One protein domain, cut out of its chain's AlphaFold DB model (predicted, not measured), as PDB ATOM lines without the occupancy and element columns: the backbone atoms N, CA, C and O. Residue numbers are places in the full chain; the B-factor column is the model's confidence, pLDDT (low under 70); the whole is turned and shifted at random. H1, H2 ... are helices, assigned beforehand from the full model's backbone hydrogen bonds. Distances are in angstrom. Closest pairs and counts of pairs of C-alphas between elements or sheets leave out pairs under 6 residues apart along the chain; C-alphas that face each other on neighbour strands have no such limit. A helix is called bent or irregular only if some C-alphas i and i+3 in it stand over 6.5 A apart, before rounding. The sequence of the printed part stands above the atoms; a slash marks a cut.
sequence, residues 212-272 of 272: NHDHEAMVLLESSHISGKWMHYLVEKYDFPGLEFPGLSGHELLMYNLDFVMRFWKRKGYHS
ATOM      1  N   ASN A 212       5.110 -53.313 -28.303       53.28
ATOM      2  CA  ASN A 212       4.283 -52.965 -27.147       53.28
ATOM      3  C   ASN A 212       3.703 -51.544 -27.309       53.28
ATOM      4  O   ASN A 212       4.174 -50.596 -26.679       53.28
ATOM      5  N   HIS A 213       2.701 -51.422 -28.183       54.44
ATOM      6  CA  HIS A 213       2.048 -50.182 -28.631       54.44
ATOM      7  C   HIS A 213       1.555 -49.255 -27.503       54.44
ATOM      8  O   HIS A 213       1.643 -48.033 -27.615       54.44
ATOM      9  N   ASP A 214       1.162 -49.815 -26.354       56.38
ATOM     10  CA  ASP A 214       0.808 -49.074 -25.126       56.38
ATOM     11  C   ASP A 214       1.906 -48.109 -24.652       56.38
ATOM     12  O   ASP A 214       1.626 -47.101 -23.996       56.38
ATOM     13  N   HIS A 215       3.170 -48.394 -24.965       63.03
ATOM     14  CA  HIS A 215       4.286 -47.549 -24.561       63.03
ATOM     15  C   HIS A 215       4.445 -46.314 -25.460       63.03
ATOM     16  O   HIS A 215       4.870 -45.261 -24.993       63.03
ATOM     17  N   GLU A 216       4.063 -46.412 -26.730       69.19
ATOM     18  CA  GLU A 216       4.374 -45.422 -27.764       69.19
ATOM     19  C   GLU A 216       3.510 -44.163 -27.655       69.19
ATOM     20  O   GLU A 216       4.016 -43.037 -27.599       69.19
ATOM     21  N   ALA A 217       2.198 -44.342 -27.511       70.50
ATOM     22  CA  ALA A 217       1.281 -43.226 -27.314       70.50
ATOM     23  C   ALA A 217       1.496 -42.530 -25.956       70.50
ATOM     24  O   ALA A 217       1.389 -41.304 -25.837       70.50
ATOM     25  N   MET A 218       1.877 -43.299 -24.931       74.94
ATOM     26  CA  MET A 218       2.230 -42.770 -23.613       74.94
ATOM     27  C   MET A 218       3.504 -41.921 -23.657       74.94
ATOM     28  O   MET A 218       3.552 -40.867 -23.026       74.94
ATOM     29  N   VAL A 219       4.502 -42.302 -24.462       80.00
ATOM     30  CA  VAL A 219       5.728 -41.511 -24.663       80.00
ATOM     31  C   VAL A 219       5.418 -40.117 -25.230       80.00
ATOM     32  O   VAL A 219       5.999 -39.127 -24.773       80.00
ATOM     33  N   LEU A 220       4.463 -39.994 -26.159       81.12
ATOM     34  CA  LEU A 220       4.013 -38.688 -26.669       81.12
ATOM     35  C   LEU A 220       3.276 -37.867 -25.594       81.12
ATOM     36  O   LEU A 220       3.518 -36.661 -25.446       81.12
ATOM     37  N   LEU A 221       2.415 -38.518 -24.804       78.12
ATOM     38  CA  LEU A 221       1.654 -37.878 -23.724       78.12
ATOM     39  C   LEU A 221       2.526 -37.418 -22.556       78.12
ATOM     40  O   LEU A 221       2.225 -36.407 -21.922       78.12
ATOM     41  N   GLU A 222       3.614 -38.121 -22.271       77.00
ATOM     42  CA  GLU A 222       4.551 -37.763 -21.209       77.00
ATOM     43  C   GLU A 222       5.622 -36.770 -21.680       77.00
ATOM     44  O   GLU A 222       6.177 -36.028 -20.863       77.00
ATOM     45  N   SER A 223       5.879 -36.691 -22.991       80.38
ATOM     46  CA  SER A 223       6.930 -35.844 -23.559       80.38
ATOM     47  C   SER A 223       6.762 -34.372 -23.184       80.38
ATOM     48  O   SER A 223       5.764 -33.732 -23.514       80.38
ATOM     49  N   SER A 224       7.779 -33.771 -22.568       76.19
ATOM     50  CA  SER A 224       7.809 -32.322 -22.334       76.19
ATOM     51  C   SER A 224       8.003 -31.495 -23.607       76.19
ATOM     52  O   SER A 224       7.915 -30.274 -23.537       76.19
ATOM     53  N   HIS A 225       8.287 -32.136 -24.744       78.94
ATOM     54  CA  HIS A 225       8.611 -31.463 -26.003       78.94
ATOM     55  C   HIS A 225       7.405 -31.275 -26.931       78.94
ATOM     56  O   HIS A 225       7.491 -30.510 -27.882       78.94
ATOM     57  N   ILE A 226       6.286 -31.945 -26.649       82.94
ATOM     58  CA  ILE A 226       5.042 -31.822 -27.417       82.94
ATOM     59  C   ILE A 226       4.048 -31.011 -26.588       82.94
ATOM     60  O   ILE A 226       3.707 -31.407 -25.466       82.94
ATOM     61  N   SER A 227       3.566 -29.876 -27.100       83.38
ATOM     62  CA  SER A 227       2.594 -29.069 -26.361       83.38
ATOM     63  C   SER A 227       1.262 -29.797 -26.169       83.38
ATOM     64  O   SER A 227       0.916 -30.747 -26.875       83.38
ATOM     65  N   GLY A 228       0.463 -29.320 -25.210       83.00
ATOM     66  CA  GLY A 228      -0.901 -29.815 -25.024       83.00
ATOM     67  C   GLY A 228      -1.740 -29.703 -26.296       83.00
ATOM     68  O   GLY A 228      -2.486 -30.618 -26.627       83.00
ATOM     69  N   LYS A 229      -1.576 -28.609 -27.046       85.62
ATOM     70  CA  LYS A 229      -2.326 -28.369 -28.281       85.62
ATOM     71  C   LYS A 229      -1.898 -29.268 -29.424       85.62
ATOM     72  O   LYS A 229      -2.759 -29.766 -30.141       85.62
ATOM     73  N   TRP A 230      -0.595 -29.490 -29.577       89.12
ATOM     74  CA  TRP A 230      -0.104 -30.453 -30.550       89.12
ATOM     75  C   TRP A 230      -0.633 -31.849 -30.219       89.12
ATOM     76  O   TRP A 230      -1.193 -32.512 -31.086       89.12
ATOM     77  N   MET A 231      -0.586 -32.253 -28.948       86.94
ATOM     78  CA  MET A 231      -1.149 -33.536 -28.539       86.94
ATOM     79  C   MET A 231      -2.648 -33.641 -28.842       86.94
ATOM     80  O   MET A 231      -3.069 -34.651 -29.391       86.94
ATOM     81  N   HIS A 232      -3.435 -32.596 -28.550       85.75
ATOM     82  CA  HIS A 232      -4.852 -32.527 -28.925       85.75
ATOM     83  C   HIS A 232      -5.056 -32.742 -30.429       85.75
ATOM     84  O   HIS A 232      -5.880 -33.562 -30.814       85.75
ATOM     85  N   TYR A 233      -4.276 -32.059 -31.271       88.69
ATOM     86  CA  TYR A 233      -4.328 -32.259 -32.720       88.69
ATOM     87  C   TYR A 233      -4.015 -33.709 -33.117       88.69
ATOM     88  O   TYR A 233      -4.704 -34.264 -33.972       88.69
ATOM     89  N   LEU A 234      -2.997 -34.323 -32.505       87.94
ATOM     90  CA  LEU A 234      -2.613 -35.701 -32.797       87.94
ATOM     91  C   LEU A 234      -3.766 -36.663 -32.484       87.94
ATOM     92  O   LEU A 234      -4.190 -37.389 -33.377       87.94
ATOM     93  N   VAL A 235      -4.319 -36.633 -31.269       83.94
ATOM     94  CA  VAL A 235      -5.391 -37.568 -30.871       83.94
ATOM     95  C   VAL A 235      -6.738 -37.300 -31.551       83.94
ATOM     96  O   VAL A 235      -7.564 -38.199 -31.632       83.94
ATOM     97  N   GLU A 236      -6.987 -36.079 -32.043       84.50
ATOM     98  CA  GLU A 236      -8.171 -35.787 -32.867       84.50
ATOM     99  C   GLU A 236      -8.037 -36.338 -34.287       84.50
ATOM    100  O   GLU A 236      -9.037 -36.714 -34.904       84.50
ATOM    101  N   LYS A 237      -6.821 -36.317 -34.842       86.56
ATOM    102  CA  LYS A 237      -6.586 -36.657 -36.247       86.56
ATOM    103  C   LYS A 237      -6.263 -38.129 -36.457       86.56
ATOM    104  O   LYS A 237      -6.608 -38.661 -37.513       86.56
ATOM    105  N   TYR A 238      -5.603 -38.762 -35.496       84.44
ATOM    106  CA  TYR A 238      -5.155 -40.138 -35.616       84.44
ATOM    107  C   TYR A 238      -5.662 -40.991 -34.465       84.44
ATOM    108  O   TYR A 238      -5.806 -40.521 -33.336       84.44
ATOM    109  N   ASP A 239      -5.893 -42.261 -34.772       76.25
ATOM    110  CA  ASP A 239      -6.096 -43.273 -33.751       76.25
ATOM    111  C   ASP A 239      -4.723 -43.725 -33.254       76.25
ATOM    112  O   ASP A 239      -3.849 -44.033 -34.065       76.25
ATOM    113  N   PHE A 240      -4.513 -43.681 -31.942       73.75
ATOM    114  CA  PHE A 240      -3.238 -44.039 -31.332       73.75
ATOM    115  C   PHE A 240      -3.377 -45.395 -30.642       73.75
ATOM    116  O   PHE A 240      -4.070 -45.480 -29.620       73.75
ATOM    117  N   PRO A 241      -2.688 -46.428 -31.154       65.38
ATOM    118  CA  PRO A 241      -2.558 -47.712 -30.484       65.38
ATOM    119  C   PRO A 241      -2.133 -47.520 -29.023       65.38
ATOM    120  O   PRO A 241      -1.257 -46.711 -28.714       65.38
ATOM    121  N   GLY A 242      -2.807 -48.204 -28.097       63.50
ATOM    122  CA  GLY A 242      -2.493 -48.122 -26.668       63.50
ATOM    123  C   GLY A 242      -3.096 -46.945 -25.896       63.50
ATOM    124  O   GLY A 242      -3.002 -46.890 -24.669       63.50
ATOM    125  N   LEU A 243      -3.810 -46.042 -26.578       65.81
ATOM    126  CA  LEU A 243      -4.759 -45.116 -25.945       65.81
ATOM    127  C   LEU A 243      -6.193 -45.662 -25.905       65.81
ATOM    128  O   LEU A 243      -7.165 -44.918 -25.735       65.81
ATOM    129  N   GLU A 244      -6.322 -46.984 -25.994       59.09
ATOM    130  CA  GLU A 244      -7.578 -47.701 -25.837       59.09
ATOM    131  C   GLU A 244      -7.936 -47.850 -24.352       59.09
ATOM    132  O   GLU A 244      -7.419 -48.698 -23.625       59.09
ATOM    133  N   PHE A 245      -8.873 -47.033 -23.871       58.28
ATOM    134  CA  PHE A 245      -9.447 -47.239 -22.542       58.28
ATOM    135  C   PHE A 245     -10.599 -48.250 -22.626       58.28
ATOM    136  O   PHE A 245     -11.482 -48.097 -23.474       58.28
ATOM    137  N   PRO A 246     -10.661 -49.262 -21.738       49.88
ATOM    138  CA  PRO A 246     -11.702 -50.280 -21.799       49.88
ATOM    139  C   PRO A 246     -13.107 -49.669 -21.654       49.88
ATOM    140  O   PRO A 246     -13.445 -49.086 -20.623       49.88
ATOM    141  N   GLY A 247     -13.939 -49.849 -22.687       55.62
ATOM    142  CA  GLY A 247     -15.337 -49.404 -22.746       55.62
ATOM    143  C   GLY A 247     -15.662 -48.577 -23.997       55.62
ATOM    144  O   GLY A 247     -14.793 -47.938 -24.576       55.62
ATOM    145  N   LEU A 248     -16.941 -48.550 -24.398       50.81
ATOM    146  CA  LEU A 248     -17.442 -47.852 -25.602       50.81
ATOM    147  C   LEU A 248     -17.147 -46.337 -25.638       50.81
ATOM    148  O   LEU A 248     -17.295 -45.720 -26.685       50.81
ATOM    149  N   SER A 249     -16.744 -45.747 -24.511       56.16
ATOM    150  CA  SER A 249     -16.458 -44.319 -24.347       56.16
ATOM    151  C   SER A 249     -14.986 -44.032 -24.035       56.16
ATOM    152  O   SER A 249     -14.684 -42.961 -23.524       56.16
ATOM    153  N   GLY A 250     -14.070 -44.986 -24.229       58.44
ATOM    154  CA  GLY A 250     -12.681 -44.856 -23.787       58.44
ATOM    155  C   GLY A 250     -11.928 -43.688 -24.430       58.44
ATOM    156  O   GLY A 250     -11.368 -42.845 -23.730       58.44
ATOM    157  N   HIS A 251     -12.008 -43.591 -25.756       64.06
ATOM    158  CA  HIS A 251     -11.470 -42.467 -26.523       64.06
ATOM    159  C   HIS A 251     -12.161 -41.144 -26.146       64.06
ATOM    160  O   HIS A 251     -11.496 -40.157 -25.853       64.06
ATOM    161  N   GLU A 252     -13.494 -41.119 -26.045       66.94
ATOM    162  CA  GLU A 252     -14.239 -39.918 -25.632       66.94
ATOM    163  C   GLU A 252     -13.868 -39.454 -24.215       66.94
ATOM    164  O   GLU A 252     -13.777 -38.256 -23.948       66.94
ATOM    165  N   LEU A 253     -13.617 -40.397 -23.303       66.38
ATOM    166  CA  LEU A 253     -13.181 -40.123 -21.941       66.38
ATOM    167  C   LEU A 253     -11.759 -39.560 -21.926       66.38
ATOM    168  O   LEU A 253     -11.515 -38.602 -21.193       66.38
ATOM    169  N   LEU A 254     -10.844 -40.105 -22.733       71.69
ATOM    170  CA  LEU A 254      -9.516 -39.528 -22.918       71.69
ATOM    171  C   LEU A 254      -9.631 -38.103 -23.455       71.69
ATOM    172  O   LEU A 254      -9.090 -37.193 -22.844       71.69
ATOM    173  N   MET A 255     -10.389 -37.890 -24.529       71.31
ATOM    174  CA  MET A 255     -10.570 -36.573 -25.143       71.31
ATOM    175  C   MET A 255     -11.168 -35.555 -24.170       71.31
ATOM    176  O   MET A 255     -10.696 -34.420 -24.085       71.31
ATOM    177  N   TYR A 256     -12.153 -35.968 -23.368       74.69
ATOM    178  CA  TYR A 256     -12.760 -35.122 -22.340       74.69
ATOM    179  C   TYR A 256     -11.793 -34.788 -21.193       74.69
ATOM    180  O   TYR A 256     -11.906 -33.730 -20.574       74.69
ATOM    181  N   ASN A 257     -10.837 -35.675 -20.900       76.38
ATOM    182  CA  ASN A 257      -9.912 -35.540 -19.774       76.38
ATOM    183  C   ASN A 257      -8.456 -35.290 -20.195       76.38
ATOM    184  O   ASN A 257      -7.582 -35.300 -19.329       76.38
ATOM    185  N   LEU A 258      -8.168 -35.034 -21.473       80.44
ATOM    186  CA  LEU A 258      -6.794 -34.980 -21.975       80.44
ATOM    187  C   LEU A 258      -5.997 -33.874 -21.283       80.44
ATOM    188  O   LEU A 258      -4.889 -34.114 -20.819       80.44
ATOM    189  N   ASP A 259      -6.594 -32.692 -21.106       79.81
ATOM    190  CA  ASP A 259      -5.987 -31.587 -20.351       79.81
ATOM    191  C   ASP A 259      -5.655 -31.995 -18.900       79.81
ATOM    192  O   ASP A 259      -4.592 -31.645 -18.388       79.81
ATOM    193  N   PHE A 260      -6.507 -32.794 -18.243       80.25
ATOM    194  CA  PHE A 260      -6.229 -33.315 -16.901       80.25
ATOM    195  C   PHE A 260      -5.079 -34.330 -16.905       80.25
ATOM    196  O   PHE A 260      -4.165 -34.218 -16.085       80.25
ATOM    197  N   VAL A 261      -5.102 -35.295 -17.828       79.31
ATOM    198  CA  VAL A 261      -4.065 -36.331 -17.976       79.31
ATOM    199  C   VAL A 261      -2.705 -35.686 -18.253       79.31
ATOM    200  O   VAL A 261      -1.719 -35.964 -17.570       79.31
ATOM    201  N   MET A 262      -2.673 -34.720 -19.166       77.12
ATOM    202  CA  MET A 262      -1.472 -33.976 -19.528       77.12
ATOM    203  C   MET A 262      -0.944 -33.134 -18.365       77.12
ATOM    204  O   MET A 262       0.261 -33.109 -18.130       77.12
ATOM    205  N   ARG A 263      -1.811 -32.491 -17.570       76.94
ATOM    206  CA  ARG A 263      -1.391 -31.796 -16.336       76.94
ATOM    207  C   ARG A 263      -0.820 -32.749 -15.293       76.94
ATOM    208  O   ARG A 263       0.085 -32.371 -14.545       76.94
ATOM    209  N   PHE A 264      -1.366 -33.960 -15.211       78.38
ATOM    210  CA  PHE A 264      -0.924 -34.971 -14.259       78.38
ATOM    211  C   PHE A 264       0.470 -35.506 -14.615       78.38
ATOM    212  O   PHE A 264       1.333 -35.566 -13.733       78.38
ATOM    213  N   TRP A 265       0.723 -35.811 -15.890       72.50
ATOM    214  CA  TRP A 265       2.009 -36.347 -16.345       72.50
ATOM    215  C   TRP A 265       3.063 -35.268 -16.628       72.50
ATOM    216  O   TRP A 265       4.205 -35.398 -16.190       72.50
ATOM    217  N   LYS A 266       2.696 -34.113 -17.200       73.50
ATOM    218  CA  LYS A 266       3.616 -32.991 -17.491       73.50
ATOM    219  C   LYS A 266       3.738 -31.998 -16.335       73.50
ATOM    220  O   LYS A 266       3.773 -30.781 -16.531       73.50
ATOM    221  N   ARG A 267       3.861 -32.506 -15.105       63.22
ATOM    222  CA  ARG A 267       3.850 -31.728 -13.848       63.22
ATOM    223  C   ARG A 267       4.774 -30.501 -13.802       63.22
ATOM    224  O   ARG A 267       4.505 -29.585 -13.031       63.22
ATOM    225  N   LYS A 268       5.870 -30.489 -14.569       57.22
ATOM    226  CA  LYS A 268       6.851 -29.385 -14.618       57.22
ATOM    227  C   LYS A 268       6.820 -28.558 -15.913       57.22
ATOM    228  O   LYS A 268       7.503 -27.543 -15.965       57.22
ATOM    229  N   GLY A 269       6.079 -28.994 -16.934       56.38
ATOM    230  CA  GLY A 269       6.163 -28.458 -18.301       56.38
ATOM    231  C   GLY A 269       4.835 -28.040 -18.930       56.38
ATOM    232  O   GLY A 269       4.847 -27.439 -19.992       56.38
ATOM    233  N   TYR A 270       3.689 -28.336 -18.306       54.94
ATOM    234  CA  TYR A 270       2.382 -28.127 -18.943       54.94
ATOM    235  C   TYR A 270       2.035 -26.657 -19.243       54.94
ATOM    236  O   TYR A 270       1.321 -26.366 -20.198       54.94
ATOM    237  N   HIS A 271       2.502 -25.734 -18.400       55.72
ATOM    238  CA  HIS A 271       2.225 -24.295 -18.509       55.72
ATOM    239  C   HIS A 271       3.449 -23.472 -18.928       55.72
ATOM    240  O   HIS A 271       3.389 -22.241 -18.874       55.72
ATOM    241  N   SER A 272       4.553 -24.155 -19.226       42.38
ATOM    242  CA  SER A 272       5.836 -23.548 -19.570       42.38
ATOM    243  C   SER A 272       5.844 -23.048 -21.006       42.38
ATOM    244  O   SER A 272       5.182 -23.692 -21.848       42.38
TER     245      SER A 272
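What this domain is: This is residues 212 to 272 of the 272 residues of an uncharacterized protein of marine sediment metagenome (UniProt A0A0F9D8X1). Three helices are set as a triangle: H2 and H3 run side by side as a helical hairpin, and H1 comes in aslant, meeting H3 where both helices end. A tight turn joins H1 to H2, while the long link from H2 to H3, residues 238 to 249, swings past the first residues of H1 near Gly 242; H3 has a kink along its length. The printed part has 61 residues with three named helices, in the order H1, H2, H3, and no named strand; its class is all helix. It is compact, with a radius of gyration of the C-alphas of 11.1 A, and rounded, spanning 34 by 24 by 20 A.

How they stand to each other: Start with H1, residues 214 to 222, and go on to H2, residues 228 to 237. These two are close but not clearly touching: their closest C-alphas, those of Leu 221 and Met 231, are 7.1 A apart. They run opposite ways at a steep tilt of 38 degrees, only just past shallow. Next look at H3, residues 250 to 265, which touches H2 with its residues 255 to 262 alone. The closest C-alphas of this helical hairpin are those of Gly 228 and Met 262, 6.9 A apart. H2 and H3 run opposite ways at a shallow tilt of 19 degrees. Return to H1: it and H3 touch only at their ends, H3 with residues 262 to 265 alone, and the closest C-alphas, those of Glu 222 and Trp 265, are 5.7 A apart. H1 and H3 run the same way at a steep tilt of 51 degrees. In H2 every O i to N i+4 pair is within hydrogen-bond range; in H1 it is 4 of 5 and in H3 10 of 12.

Where its parts are: Find C-alpha 214 at (0.808, -49.074, -25.126); from there H1 runs 12.5 A to C-alpha 222. H1 is neither bent nor irregular, but only just: C-alphas 214 and 217 are 6.3 A apart. After the five residues between H1 and H2, H2 begins at C-alpha 228, at (-0.901, -29.815, -25.024), and runs 14.3 A to C-alpha 237. H3 begins at C-alpha 250 and runs 18.5 A to C-alpha 265 at (2.009, -36.347, -16.345). H3 is irregular, with C-alphas 256 and 259 standing 7.9 A apart, and has a kink of 70 degrees near residue 257; its line is a rough one.

The domain as a whole: From Asn 212 to Ser 272, the chain's last residue, the first and last printed C-alphas are 30.4 A apart. The two C-alphas farthest apart, those of Leu 248 and Ser 272, are 34.2 A apart. The printed part has no cut; the link from H1 to H2 is tight and that from H2 to H3, 12 residues, is long. In the B-factor column the mean pLDDT of the printed part is 71.5; look for values under 70 at residues 212 to 216, 241 to 253 and 267 to 272 of this model.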